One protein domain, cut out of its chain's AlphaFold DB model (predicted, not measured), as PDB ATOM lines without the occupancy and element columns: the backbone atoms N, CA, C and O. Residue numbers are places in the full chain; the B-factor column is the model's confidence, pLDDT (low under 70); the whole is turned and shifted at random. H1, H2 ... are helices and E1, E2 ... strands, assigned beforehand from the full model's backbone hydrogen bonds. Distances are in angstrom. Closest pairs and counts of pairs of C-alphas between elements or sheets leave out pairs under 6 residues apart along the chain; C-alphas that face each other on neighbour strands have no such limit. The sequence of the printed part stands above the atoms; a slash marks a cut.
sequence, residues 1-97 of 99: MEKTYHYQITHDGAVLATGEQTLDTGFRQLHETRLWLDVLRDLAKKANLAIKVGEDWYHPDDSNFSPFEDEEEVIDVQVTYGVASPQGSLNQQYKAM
ATOM      1  N   MET A   1      15.483 -20.036  13.833       66.06
ATOM      2  CA  MET A   1      14.645 -20.346  12.651       66.06
ATOM      3  C   MET A   1      15.126 -19.434  11.548       66.06
ATOM      4  O   MET A   1      15.183 -18.233  11.743       66.06
ATOM      5  N   GLU A   2      15.564 -19.978  10.428       71.62
ATOM      6  CA  GLU A   2      16.136 -19.149   9.371       71.62
ATOM      7  C   GLU A   2      15.029 -18.416   8.600       71.62
ATOM      8  O   GLU A   2      13.927 -18.942   8.413       71.62
ATOM      9  N   LYS A   3      15.304 -17.177   8.190       72.62
ATOM     10  CA  LYS A   3      14.466 -16.396   7.280       72.62
ATOM     11  C   LYS A   3      15.278 -16.039   6.047       72.62
ATOM     12  O   LYS A   3      16.373 -15.498   6.172       72.62
ATOM     13  N   THR A   4      14.711 -16.302   4.878       77.81
ATOM     14  CA  THR A   4      15.265 -15.857   3.599       77.81
ATOM     15  C   THR A   4      14.642 -14.523   3.206       77.81
ATOM     16  O   THR A   4      13.438 -14.295   3.363       77.81
ATOM     17  N   TYR A   5      15.499 -13.630   2.738       77.56
ATOM     18  CA  TYR A   5      15.194 -12.285   2.288       77.56
ATOM     19  C   TYR A   5      15.561 -12.198   0.813       77.56
ATOM     20  O   TYR A   5      16.639 -12.648   0.429       77.56
ATOM     21  N   HIS A   6      14.677 -11.624   0.001       82.81
ATOM     22  CA  HIS A   6      14.904 -11.401  -1.421       82.81
ATOM     23  C   HIS A   6      14.964  -9.900  -1.691       82.81
ATOM     24  O   HIS A   6      14.128  -9.132  -1.207       82.81
ATOM     25  N   TYR A   7      15.942  -9.486  -2.481       82.00
ATOM     26  CA  TYR A   7      16.244  -8.088  -2.744       82.00
ATOM     27  C   TYR A   7      16.257  -7.822  -4.240       82.00
ATOM     28  O   TYR A   7      16.680  -8.680  -5.018       82.00
ATOM     29  N   GLN A   8      15.847  -6.622  -4.631       86.38
ATOM     30  CA  GLN A   8      15.993  -6.146  -5.995       86.38
ATOM     31  C   GLN A   8      16.232  -4.639  -6.053       86.38
ATOM     32  O   GLN A   8      15.706  -3.887  -5.231       86.38
ATOM     33  N   ILE A   9      17.004  -4.210  -7.048       84.00
ATOM     34  CA  ILE A   9      17.107  -2.807  -7.454       84.00
ATOM     35  C   ILE A   9      16.358  -2.642  -8.765       84.00
ATOM     36  O   ILE A   9      16.557  -3.422  -9.700       84.00
ATOM     37  N   THR A  10      15.528  -1.611  -8.830       85.69
ATOM     38  CA  THR A  10      14.828  -1.190 -10.035       85.69
ATOM     39  C   THR A  10      15.163   0.253 -10.386       85.69
ATOM     40  O   THR A  10      15.363   1.086  -9.503       85.69
ATOM     41  N   HIS A  11      15.178   0.552 -11.679       84.44
ATOM     42  CA  HIS A  11      15.293   1.904 -12.212       84.44
ATOM     43  C   HIS A  11      14.311   2.045 -13.375       84.44
ATOM     44  O   HIS A  11      14.255   1.166 -14.236       84.44
ATOM     45  N   ASP A  12      13.468   3.080 -13.344       84.38
ATOM     46  CA  ASP A  12      12.381   3.299 -14.309       84.38
ATOM     47  C   ASP A  12      11.487   2.062 -14.543       84.38
ATOM     48  O   ASP A  12      11.021   1.778 -15.648       84.38
ATOM     49  N   GLY A  13      11.250   1.285 -13.481       79.94
ATOM     50  CA  GLY A  13      10.436   0.066 -13.515       79.94
ATOM     51  C   GLY A  13      11.136  -1.178 -14.082       79.94
ATOM     52  O   GLY A  13      10.551  -2.261 -14.048       79.94
ATOM     53  N   ALA A  14      12.381  -1.067 -14.555       84.62
ATOM     54  CA  ALA A  14      13.198  -2.206 -14.963       84.62
ATOM     55  C   ALA A  14      14.006  -2.753 -13.779       84.62
ATOM     56  O   ALA A  14      14.617  -1.990 -13.036       84.62
ATOM     57  N   VAL A  15      14.044  -4.079 -13.616       89.00
ATOM     58  CA  VAL A  15      14.905  -4.742 -12.621       89.00
ATOM     59  C   VAL A  15      16.348  -4.717 -13.117       89.00
ATOM     60  O   VAL A  15      16.653  -5.302 -14.155       89.00
ATOM     61  N   LEU A  16      17.230  -4.059 -12.363       86.75
ATOM     62  CA  LEU A  16      18.662  -3.974 -12.660       86.75
ATOM     63  C   LEU A  16      19.447  -5.137 -12.045       86.75
ATOM     64  O   LEU A  16      20.341  -5.686 -12.680       86.75
ATOM     65  N   ALA A  17      19.112  -5.523 -10.812       87.88
ATOM     66  CA  ALA A  17      19.779  -6.611 -10.103       87.88
ATOM     67  C   ALA A  17      18.875  -7.236  -9.040       87.88
ATOM     68  O   ALA A  17      18.000  -6.567  -8.490       87.88
ATOM     69  N   THR A  18      19.140  -8.504  -8.715       88.88
ATOM     70  CA  THR A  18      18.486  -9.234  -7.624       88.88
ATOM     71  C   THR A  18      19.499  -9.945  -6.724       88.88
ATOM     72  O   THR A  18      20.645 -10.226  -7.102       88.88
ATOM     73  N   GLY A  19      19.079 -10.248  -5.500       85.62
ATOM     74  CA  GLY A  19      19.871 -10.988  -4.527       85.62
ATOM     75  C   GLY A  19      18.994 -11.713  -3.519       85.62
ATOM     76  O   GLY A  19      17.806 -11.420  -3.381       85.62
ATOM     77  N   GLU A  20      19.591 -12.646  -2.791       86.38
ATOM     78  CA  GLU A  20      18.942 -13.324  -1.676       86.38
ATOM     79  C   GLU A  20      19.927 -13.547  -0.532       86.38
ATOM     80  O   GLU A  20      21.125 -13.724  -0.751       86.38
ATOM     81  N   GLN A  21      19.422 -13.524   0.697       77.25
ATOM     82  CA  GLN A  21      20.217 -13.804   1.886       77.25
ATOM     83  C   GLN A  21      19.365 -14.518   2.926       77.25
ATOM     84  O   GLN A  21      18.232 -14.126   3.205       77.25
ATOM     85  N   THR A  22      19.930 -15.558   3.530       78.75
ATOM     86  CA  THR A  22      19.307 -16.287   4.633       78.75
ATOM     87  C   THR A  22      19.958 -15.860   5.944       78.75
ATOM     88  O   THR A  22      21.179 -15.917   6.082       78.75
ATOM     89  N   LEU A  23      19.148 -15.408   6.903       73.94
ATOM     90  CA  LEU A  23      19.589 -14.961   8.226       73.94
ATOM     91  C   LEU A  23      18.873 -15.760   9.315       73.94
ATOM     92  O   LEU A  23      17.686 -16.068   9.191       73.94
ATOM     93  N   ASP A  24      19.557 -16.052  10.419       71.31
ATOM     94  CA  ASP A  24      18.893 -16.634  11.587       71.31
ATOM     95  C   ASP A  24      18.032 -15.574  12.299       71.31
ATOM     96  O   ASP A  24      18.457 -14.435  12.500       71.31
ATOM     97  N   THR A  25      16.819 -15.956  12.720       58.72
ATOM     98  CA  THR A  25      15.807 -15.146  13.439       58.72
ATOM     99  C   THR A  25      16.297 -14.308  14.624       58.72
ATOM    100  O   THR A  25      15.545 -13.451  15.089       58.72
ATOM    101  N   GLY A  26      17.512 -14.535  15.130       53.06
ATOM    102  CA  GLY A  26      18.142 -13.689  16.145       53.06
ATOM    103  C   GLY A  26      18.576 -12.310  15.630       53.06
ATOM    104  O   GLY A  26      18.741 -11.392  16.433       53.06
ATOM    105  N   PHE A  27      18.714 -12.131  14.310       54.31
ATOM    106  CA  PHE A  27      19.008 -10.833  13.708       54.31
ATOM    107  C   PHE A  27      17.755  -9.948  13.720       54.31
ATOM    108  O   PHE A  27      16.886 -10.017  12.848       54.31
ATOM    109  N   ARG A  28      17.648  -9.117  14.762       52.12
ATOM    110  CA  ARG A  28      16.669  -8.029  14.832       52.12
ATOM    111  C   ARG A  28      16.873  -7.117  13.625       52.12
ATOM    112  O   ARG A  28      17.919  -6.507  13.510       52.12
ATOM    113  N   GLN A  29      15.850  -7.066  12.774       56.84
ATOM    114  CA  GLN A  29      15.566  -6.018  11.790       56.84
ATOM    115  C   GLN A  29      16.756  -5.609  10.901       56.84
ATOM    116  O   GLN A  29      17.639  -4.864  11.304       56.84
ATOM    117  N   LEU A  30      16.701  -6.016   9.626       56.59
ATOM    118  CA  LEU A  30      17.656  -5.642   8.569       56.59
ATOM    119  C   LEU A  30      18.026  -4.150   8.538       56.59
ATOM    120  O   LEU A  30      19.117  -3.810   8.096       56.59
ATOM    121  N   HIS A  31      17.137  -3.278   9.012       55.09
ATOM    122  CA  HIS A  31      17.334  -1.836   9.045       55.09
ATOM    123  C   HIS A  31      18.502  -1.345   9.908       55.09
ATOM    124  O   HIS A  31      18.934  -0.211   9.715       55.09
ATOM    125  N   GLU A  32      19.061  -2.164  10.802       53.72
ATOM    126  CA  GLU A  32      20.141  -1.718  11.682       53.72
ATOM    127  C   GLU A  32      21.534  -2.181  11.202       53.72
ATOM    128  O   GLU A  32      22.156  -3.125  11.684       53.72
ATOM    129  N   THR A  33      22.070  -1.371  10.284       60.06
ATOM    130  CA  THR A  33      23.448  -0.819  10.266       60.06
ATOM    131  C   THR A  33      24.628  -1.570   9.633       60.06
ATOM    132  O   THR A  33      25.632  -0.912   9.367       60.06
ATOM    133  N   ARG A  34      24.558  -2.861   9.272       65.88
ATOM    134  CA  ARG A  34      25.629  -3.489   8.442       65.88
ATOM    135  C   ARG A  34      25.143  -4.418   7.344       65.88
ATOM    136  O   ARG A  34      25.533  -4.243   6.199       65.88
ATOM    137  N   LEU A  35      24.236  -5.336   7.669       70.69
ATOM    138  CA  LEU A  35      23.695  -6.275   6.681       70.69
ATOM    139  C   LEU A  35      23.017  -5.556   5.513       70.69
ATOM    140  O   LEU A  35      23.153  -5.963   4.368       70.69
ATOM    141  N   TRP A  36      22.335  -4.447   5.797       74.38
ATOM    142  CA  TRP A  36      21.730  -3.618   4.766       74.38
ATOM    143  C   TRP A  36      22.752  -3.005   3.804       74.38
ATOM    144  O   TRP A  36      22.526  -2.983   2.600       74.38
ATOM    145  N   LEU A  37      23.902  -2.566   4.319       77.06
ATOM    146  CA  LEU A  37      24.984  -2.051   3.481       77.06
ATOM    147  C   LEU A  37      25.590  -3.158   2.617       77.06
ATOM    148  O   LEU A  37      25.893  -2.914   1.456       77.06
ATOM    149  N   ASP A  38      25.731  -4.372   3.149       78.75
ATOM    150  CA  ASP A  38      26.253  -5.508   2.383       78.75
ATOM    151  C   ASP A  38      25.291  -5.929   1.262       78.75
ATOM    152  O   ASP A  38      25.730  -6.180   0.140       78.75
ATOM    153  N   VAL A  39      23.981  -5.913   1.525       79.44
ATOM    154  CA  VAL A  39      22.942  -6.116   0.502       79.44
ATOM    155  C   VAL A  39      23.020  -5.038  -0.575       79.44
ATOM    156  O   VAL A  39      23.052  -5.359  -1.763       79.44
ATOM    157  N   LEU A  40      23.074  -3.762  -0.179       80.50
ATOM    158  CA  LEU A  40      23.188  -2.654  -1.128       80.50
ATOM    159  C   LEU A  40      24.449  -2.788  -1.985       80.50
ATOM    160  O   LEU A  40      24.373  -2.578  -3.188       80.50
ATOM    161  N   ARG A  41      25.581  -3.194  -1.401       80.25
ATOM    162  CA  ARG A  41      26.842  -3.415  -2.126       80.25
ATOM    163  C   ARG A  41      26.761  -4.564  -3.120       80.25
ATOM    164  O   ARG A  41      27.219  -4.405  -4.246       80.25
ATOM    165  N   ASP A  42      26.193  -5.703  -2.727       84.56
ATOM    166  CA  ASP A  42      26.014  -6.845  -3.631       84.56
ATOM    167  C   ASP A  42      25.147  -6.458  -4.835       84.56
ATOM    168  O   ASP A  42      25.512  -6.706  -5.987       84.56
ATOM    169  N   LEU A  43      24.033  -5.772  -4.580       84.88
ATOM    170  CA  LEU A  43      23.140  -5.316  -5.637       84.88
ATOM    171  C   LEU A  43      23.780  -4.231  -6.513       84.88
ATOM    172  O   LEU A  43      23.665  -4.314  -7.731       84.88
ATOM    173  N   ALA A  44      24.478  -3.259  -5.919       84.44
ATOM    174  CA  ALA A  44      25.220  -2.220  -6.633       84.44
ATOM    175  C   ALA A  44      26.268  -2.833  -7.568       84.44
ATOM    176  O   ALA A  44      26.339  -2.483  -8.742       84.44
ATOM    177  N   LYS A  45      27.022  -3.824  -7.075       86.62
ATOM    178  CA  LYS A  45      28.014  -4.560  -7.862       86.62
ATOM    179  C   LYS A  45      27.380  -5.292  -9.042       86.62
ATOM    180  O   LYS A  45      27.880  -5.203 -10.157       86.62
ATOM    181  N   LYS A  46      26.270  -5.998  -8.816       86.94
ATOM    182  CA  LYS A  46      25.541  -6.716  -9.875       86.94
ATOM    183  C   LYS A  46      24.917  -5.776 -10.906       86.94
ATOM    184  O   LYS A  46      24.876  -6.123 -12.081       86.94
ATOM    185  N   ALA A  47      24.435  -4.618 -10.463       86.00
ATOM    186  CA  ALA A  47      23.851  -3.591 -11.318       86.00
ATOM    187  C   ALA A  47      24.902  -2.690 -11.989       86.00
ATOM    188  O   ALA A  47      24.531  -1.871 -12.826       86.00
ATOM    189  N   ASN A  48      26.186  -2.839 -11.635       88.06
ATOM    190  CA  ASN A  48      27.277  -1.963 -12.052       88.06
ATOM    191  C   ASN A  48      26.979  -0.480 -11.749       88.06
ATOM    192  O   ASN A  48      26.955   0.372 -12.639       88.06
ATOM    193  N   LEU A  49      26.695  -0.201 -10.472       88.94
ATOM    194  CA  LEU A  49      26.361   1.118  -9.939       88.94
ATOM    195  C   LEU A  49      27.223   1.455  -8.715       88.94
ATOM    196  O   LEU A  49      27.576   0.573  -7.932       88.94
ATOM    197  N   ALA A  50      27.448   2.744  -8.480       89.19
ATOM    198  CA  ALA A  50      27.717   3.285  -7.150       89.19
ATOM    199  C   ALA A  50      26.398   3.751  -6.514       89.19
ATOM    200  O   ALA A  50      25.517   4.251  -7.212       89.19
ATOM    201  N   ILE A  51      26.244   3.603  -5.195       87.44
ATOM    202  CA  ILE A  51      25.028   4.002  -4.461       87.44
ATOM    203  C   ILE A  51      25.398   4.964  -3.331       87.44
ATOM    204  O   ILE A  51      26.347   4.720  -2.585       87.44
ATOM    205  N   LYS A  52      24.626   6.039  -3.161       87.25
ATOM    206  CA  LYS A  52      24.778   6.998  -2.064       87.25
ATOM    207  C   LYS A  52      23.942   6.583  -0.857       87.25
ATOM    208  O   LYS A  52      22.716   6.540  -0.947       87.25
ATOM    209  N   VAL A  53      24.581   6.333   0.286       81.50
ATOM    210  CA  VAL A  53      23.903   6.004   1.551       81.50
ATOM    211  C   VAL A  53      24.252   7.060   2.592       81.50
ATOM    212  O   VAL A  53      25.391   7.159   3.037       81.50
ATOM    213  N   GLY A  54      23.257   7.856   2.990       81.44
ATOM    214  CA  GLY A  54      23.506   9.049   3.796       81.44
ATOM    215  C   GLY A  54      24.267  10.096   2.980       81.44
ATOM    216  O   GLY A  54      23.802  10.512   1.917       81.44
ATOM    217  N   GLU A  55      25.429  10.515   3.475       82.19
ATOM    218  CA  GLU A  55      26.296  11.482   2.789       82.19
ATOM    219  C   GLU A  55      27.398  10.810   1.951       82.19
ATOM    220  O   GLU A  55      27.972  11.462   1.079       82.19
ATOM    221  N   ASP A  56      27.623   9.506   2.137       82.25
ATOM    222  CA  ASP A  56      28.734   8.768   1.534       82.25
ATOM    223  C   ASP A  56      28.333   8.029   0.251       82.25
ATOM    224  O   ASP A  56      27.244   7.451   0.151       82.25
ATOM    225  N   TRP A  57      29.254   7.986  -0.715       84.81
ATOM    226  CA  TRP A  57      29.150   7.135  -1.898       84.81
ATOM    227  C   TRP A  57      29.832   5.791  -1.676       84.81
ATOM    228  O   TRP A  57      30.972   5.713  -1.223       84.81
ATOM    229  N   TYR A  58      29.133   4.725  -2.047       80.44
ATOM    230  CA  TYR A  58      29.635   3.363  -1.989       80.44
ATOM    231  C   TYR A  58      29.781   2.825  -3.406       80.44
ATOM    232  O   TYR A  58      28.792   2.473  -4.052       80.44
ATOM    233  N   HIS A  59      31.024   2.750  -3.871       82.31
ATOM    234  CA  HIS A  59      31.386   2.057  -5.099       82.31
ATOM    235  C   HIS A  59      31.804   0.613  -4.764       82.31
ATOM    236  O   HIS A  59      32.514   0.398  -3.775       82.31
ATOM    237  N   PRO A  60      31.374  -0.393  -5.544       73.50
ATOM    238  CA  PRO A  60      31.606  -1.801  -5.228       73.50
ATOM    239  C   PRO A  60      33.087  -2.196  -5.228       73.50
ATOM    240  O   PRO A  60      33.472  -3.073  -4.456       73.50
ATOM    241  N   ASP A  61      33.910  -1.545  -6.057       77.00
ATOM    242  CA  ASP A  61      35.316  -1.923  -6.264       77.00
ATOM    243  C   ASP A  61      36.331  -0.762  -6.090       77.00
ATOM    244  O   ASP A  61      37.527  -0.974  -6.273       77.00
ATOM    245  N   ASP A  62      35.898   0.450  -5.707       79.38
ATOM    246  CA  ASP A  62      36.775   1.634  -5.575       79.38
ATOM    247  C   ASP A  62      36.462   2.408  -4.288       79.38
ATOM    248  O   ASP A  62      35.456   3.103  -4.173       79.38
ATOM    249  N   SER A  63      37.339   2.308  -3.292       74.69
ATOM    250  CA  SER A  63      37.162   3.011  -2.016       74.69
ATOM    251  C   SER A  63      37.373   4.527  -2.097       74.69
ATOM    252  O   SER A  63      37.066   5.215  -1.129       74.69
ATOM    253  N   ASN A  64      37.930   5.040  -3.199       77.25
ATOM    254  CA  ASN A  64      38.223   6.461  -3.412       77.25
ATOM    255  C   ASN A  64      37.320   7.089  -4.483       77.25
ATOM    256  O   ASN A  64      37.622   8.181  -4.971       77.25
ATOM    257  N   PHE A  65      36.238   6.405  -4.856       79.94
ATOM    258  CA  PHE A  65      35.289   6.896  -5.840       79.94
ATOM    259  C   PHE A  65      34.778   8.294  -5.469       79.94
ATOM    260  O   PHE A  65      34.269   8.518  -4.369       79.94
ATOM    261  N   SER A  66      34.896   9.223  -6.417       77.94
ATOM    262  CA  SER A  66      34.315  10.556  -6.326       77.94
ATOM    263  C   SER A  66      33.224  10.672  -7.388       77.94
ATOM    264  O   SER A  66      33.543  10.553  -8.571       77.94
ATOM    265  N   PRO A  67      31.962  10.916  -7.005       76.38
ATOM    266  CA  PRO A  67      30.875  11.101  -7.962       76.38
ATOM    267  C   PRO A  67      31.109  12.353  -8.820       76.38
ATOM    268  O   PRO A  67      31.638  13.359  -8.336       76.38
ATOM    269  N   PHE A  68      30.649  12.327 -10.068       75.00
ATOM    270  CA  PHE A  68      30.440  13.537 -10.864       75.00
ATOM    271  C   PHE A  68      28.991  14.008 -10.666       75.00
ATOM    272  O   PHE A  68      28.063  13.261 -10.953       75.00
ATOM    273  N   GLU A  69      28.768  15.221 -10.150       65.31
ATOM    274  CA  GLU A  69      27.426  15.678  -9.723       65.31
ATOM    275  C   GLU A  69      26.350  15.646 -10.834       65.31
ATOM    276  O   GLU A  69      25.160  15.589 -10.526       65.31
ATOM    277  N   ASP A  70      26.752  15.615 -12.107       65.50
ATOM    278  CA  ASP A  70      25.853  15.683 -13.265       65.50
ATOM    279  C   ASP A  70      25.288  14.318 -13.731       65.50
ATOM    280  O   ASP A  70      24.476  14.281 -14.655       65.50
ATOM    281  N   GLU A  71      25.674  13.198 -13.105       75.38
ATOM    282  CA  GLU A  71      25.287  11.831 -13.525       75.38
ATOM    283  C   GLU A  71      24.485  11.054 -12.457       75.38
ATOM    284  O   GLU A  71      24.382   9.827 -12.501       75.38
ATOM    285  N   GLU A  72      23.912  11.754 -11.471       83.38
ATOM    286  CA  GLU A  72      23.095  11.121 -10.428       83.38
ATOM    287  C   GLU A  72      21.714  10.679 -10.957       83.38
ATOM    288  O   GLU A  72      20.916  11.482 -11.441       83.38
ATOM    289  N   GLU A  73      21.383   9.403 -10.760       84.38
ATOM    290  CA  GLU A  73      20.066   8.814 -11.010       84.38
ATOM    291  C   GLU A  73      19.412   8.394  -9.679       84.38
ATOM    292  O   GLU A  73      20.088   8.103  -8.689       84.38
ATOM    293  N   VAL A  74      18.077   8.350  -9.626       85.56
ATOM    294  CA  VAL A  74      17.352   7.769  -8.483       85.56
ATOM    295  C   VAL A  74      16.983   6.330  -8.817       85.56
ATOM    296  O   VAL A  74      16.396   6.046  -9.863       85.56
ATOM    297  N   ILE A  75      17.323   5.424  -7.909       84.56
ATOM    298  CA  ILE A  75      16.980   4.008  -7.987       84.56
ATOM    299  C   ILE A  75      16.075   3.627  -6.818       84.56
ATOM    300  O   ILE A  75      16.192   4.154  -5.707       84.56
ATOM    301  N   ASP A  76      15.191   2.671  -7.063       85.50
ATOM    302  CA  ASP A  76      14.343   2.078  -6.041       85.50
ATOM    303  C   ASP A  76      14.938   0.731  -5.629       85.50
ATOM    304  O   ASP A  76      15.160  -0.154  -6.455       85.50
ATOM    305  N   VAL A  77      15.181   0.554  -4.335       79.12
ATOM    306  CA  VAL A  77      15.586  -0.726  -3.758       79.12
ATOM    307  C   VAL A  77      14.374  -1.322  -3.059       79.12
ATOM    308  O   VAL A  77      13.871  -0.772  -2.075       79.12
ATOM    309  N   GLN A  78      13.904  -2.457  -3.566       78.62
ATOM    310  CA  GLN A  78      12.822  -3.221  -2.967       78.62
ATOM    311  C   GLN A  78      13.369  -4.463  -2.269       78.62
ATOM    312  O   GLN A  78      14.097  -5.276  -2.837       78.62
ATOM    313  N   VAL A  79      12.943  -4.642  -1.027       69.00
ATOM    314  CA  VAL A  79      13.218  -5.811  -0.202       69.00
ATOM    315  C   VAL A  79      11.907  -6.507   0.061       69.00
ATOM    316  O   VAL A  79      10.978  -5.900   0.586       69.00
ATOM    317  N   THR A  80      11.841  -7.795  -0.233       69.25
ATOM    318  CA  THR A  80      10.727  -8.648   0.172       69.25
ATOM    319  C   THR A  80      11.243  -9.693   1.151       69.25
ATOM    320  O   THR A  80      12.321 -10.261   0.976       69.25
ATOM    321  N   TYR A  81      10.510  -9.919   2.237       65.31
ATOM    322  CA  TYR A  81      10.937 -10.854   3.273       65.31
ATOM    323  C   TYR A  81       9.780 -11.686   3.797       65.31
ATOM    324  O   TYR A  81       8.669 -11.190   3.969       65.31
ATOM    325  N   GLY A  82      10.046 -12.959   4.074       52.12
ATOM    326  CA  GLY A  82       9.055 -13.902   4.579       52.12
ATOM    327  C   GLY A  82       9.424 -15.336   4.222       52.12
ATOM    328  O   GLY A  82       9.979 -15.600   3.162       52.12
ATOM    329  N   VAL A  83       9.134 -16.276   5.119       50.09
ATOM    330  CA  VAL A  83       9.376 -17.698   4.848       50.09
ATOM    331  C   VAL A  83       8.304 -18.165   3.862       50.09
ATOM    332  O   VAL A  83       7.124 -18.155   4.204       50.09
ATOM    333  N   ALA A  84       8.710 -18.528   2.643       47.00
ATOM    334  CA  ALA A  84       7.881 -19.085   1.561       47.00
ATOM    335  C   ALA A  84       6.763 -18.189   0.971       47.00
ATOM    336  O   ALA A  84       6.214 -18.505  -0.082       47.00
ATOM    337  N   SER A  85       6.418 -17.065   1.596       46.03
ATOM    338  CA  SER A  85       5.534 -16.028   1.044       46.03
ATOM    339  C   SER A  85       5.923 -14.673   1.643       46.03
ATOM    340  O   SER A  85       6.206 -14.636   2.846       46.03
ATOM    341  N   PRO A  86       5.956 -13.571   0.864       55.53
ATOM    342  CA  PRO A  86       6.335 -12.260   1.384       55.53
ATOM    343  C   PRO A  86       5.423 -11.865   2.552       55.53
ATOM    344  O   PRO A  86       4.223 -11.665   2.386       55.53
ATOM    345  N   GLN A  87       5.994 -11.786   3.751       56.72
ATOM    346  CA  GLN A  87       5.331 -11.303   4.967       56.72
ATOM    347  C   GLN A  87       5.362  -9.771   5.034       56.72
ATOM    348  O   GLN A  87       4.594  -9.171   5.782       56.72
ATOM    349  N   GLY A  88       6.244  -9.140   4.256       62.22
ATOM    350  CA  GLY A  88       6.324  -7.699   4.094       62.22
ATOM    351  C   GLY A  88       7.255  -7.310   2.952       62.22
ATOM    352  O   GLY A  88       8.101  -8.097   2.513       62.22
ATOM    353  N   SER A  89       7.080  -6.080   2.480       68.94
ATOM    354  CA  SER A  89       7.982  -5.427   1.543       68.94
ATOM    355  C   SER A  89       8.419  -4.082   2.101       68.94
ATOM    356  O   SER A  89       7.589  -3.319   2.596       68.94
ATOM    357  N   LEU A  90       9.700  -3.782   1.968       72.94
ATOM    358  CA  LEU A  90      10.267  -2.469   2.211       72.94
ATOM    359  C   LEU A  90      10.749  -1.915   0.875       72.94
ATOM    360  O   LEU A  90      11.525  -2.573   0.191       72.94
ATOM    361  N   ASN A  91      10.327  -0.701   0.546       78.88
ATOM    362  CA  ASN A  91      10.842   0.033  -0.601       78.88
ATOM    363  C   ASN A  91      11.578   1.265  -0.089       78.88
ATOM    364  O   ASN A  91      11.047   1.994   0.752       78.88
ATOM    365  N   GLN A  92      12.784   1.492  -0.592       82.56
ATOM    366  CA  GLN A  92      13.580   2.647  -0.221       82.56
ATOM    367  C   GLN A  92      14.334   3.179  -1.434       82.56
ATOM    368  O   GLN A  92      14.881   2.413  -2.222       82.56
ATOM    369  N   GLN A  93      14.342   4.500  -1.573       87.56
ATOM    370  CA  GLN A  93      14.994   5.185  -2.680       87.56
ATOM    371  C   GLN A  93      16.419   5.569  -2.323       87.56
ATOM    372  O   GLN A  93      16.693   6.003  -1.203       87.56
ATOM    373  N   TYR A  94      17.299   5.435  -3.307       87.50
ATOM    374  CA  TYR A  94      18.698   5.806  -3.210       87.50
ATOM    375  C   TYR A  94      19.101   6.620  -4.429       87.50
ATOM    376  O   TYR A  94      18.604   6.399  -5.531       87.50
ATOM    377  N   LYS A  95      20.038   7.546  -4.229       89.88
ATOM    378  CA  LYS A  95      20.787   8.114  -5.348       89.88
ATOM    379  C   LYS A  95      21.846   7.103  -5.771       89.88
ATOM    380  O   LYS A  95      22.473   6.481  -4.911       89.88
ATOM    381  N   ALA A  96      22.035   6.938  -7.066       89.19
ATOM    382  CA  ALA A  96      23.023   6.050  -7.645       89.19
ATOM    383  C   ALA A  96      23.647   6.672  -8.894       89.19
ATOM    384  O   ALA A  96      23.168   7.679  -9.406       89.19
ATOM    385  N   MET A  97      24.736   6.075  -9.357       88.69
ATOM    386  CA  MET A  97      25.464   6.483 -10.553       88.69
ATOM    387  C   MET A  97      25.969   5.234 -11.261       88.69
ATOM    388  O   MET A  97      26.407   4.293 -10.596       88.69
TER     389      MET A  97
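Overview. This is residues 1 to 97 of the 99 residues of an uncharacterized protein of Pseudomonas sp. (UniProt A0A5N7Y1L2). One antiparallel sheet of six strands, strongly twisted and curled like part of a barrel, wraps round the single helix H1 and leaves the barrel open. The long hairpins E1-E2 and E5-E6 lie side by side in the sheet, and the short hairpin E3-E4 continues it beyond E6. The 97 printed residues hold, along the chain, E1 E2 H1 E3 E4 E5 E6; across the sheet the order is E2 E1 E5 E6 E3 E4. The class is mixed, helices and strands, in two layers, the helix on one face of the sheet. The whole is compact, with a radius of gyration of the C-alphas of 13.8 A, yet elongated, spanning 44 by 27 by 19 A.

Along the chain. Find C-alpha 2 at (16.136, -19.149, 9.371); from there E1, residues 2 to 11, runs 30.2 A. E2, residues 14 to 24, runs 30.7 A and bends by 52 degrees at residue 17. Look next at E5, residues 73 to 81, 26.0 A, and E6, residues 88 to 97, 28.0 A, which ends at C-alpha 97, (25.464, 6.483, -10.553). E3, residues 49 to 53, measures 12.7 A, and E4, residues 56 to 58, 6.5 A. H1, residues 35 to 47, begins at C-alpha 35, (23.695, -6.275, 6.681), and runs 18.2 A.

Arrangement. Start at the edge strand E2: it forms a hairpin with E1, antiparallel at 163 degrees, where N 5 and O 21 are 2.8 A apart. E1 and E5 are antiparallel at 158 degrees, with N 8 and O 78 at 2.8 A. E5 and E6 form a hairpin at 155 degrees, with N 77 and O 92 at 2.8 A. E6 and E3 are antiparallel at 110 degrees; look at N 52 and O 95, 2.8 A. E3 and the other edge strand, E4, form a hairpin at 149 degrees, with N 58 and O 51 at 2.8 A. H1 is on the sheet, which curls round it. Its closest C-alphas to E2 are those of Ala 47 and Ala 17, 5.2 A; to E3, those of Ala 44 and Ala 50, 6.1 A. E2 and E3 are apart. In H1 every O i to N i+4 pair is within hydrogen-bond range.

Size, cuts and confidence. The two C-alphas farthest apart are those of Met 1, the chain's first residue, and Asp 70, 45.8 A. The printed part has no cut. The link from E4 to E5, residues 59 to 72, is long. The mean pLDDT of the printed part is 76.1; look for values under 70 at residue 1 and at residues 25 to 34, 69 to 70 and 79 to 89.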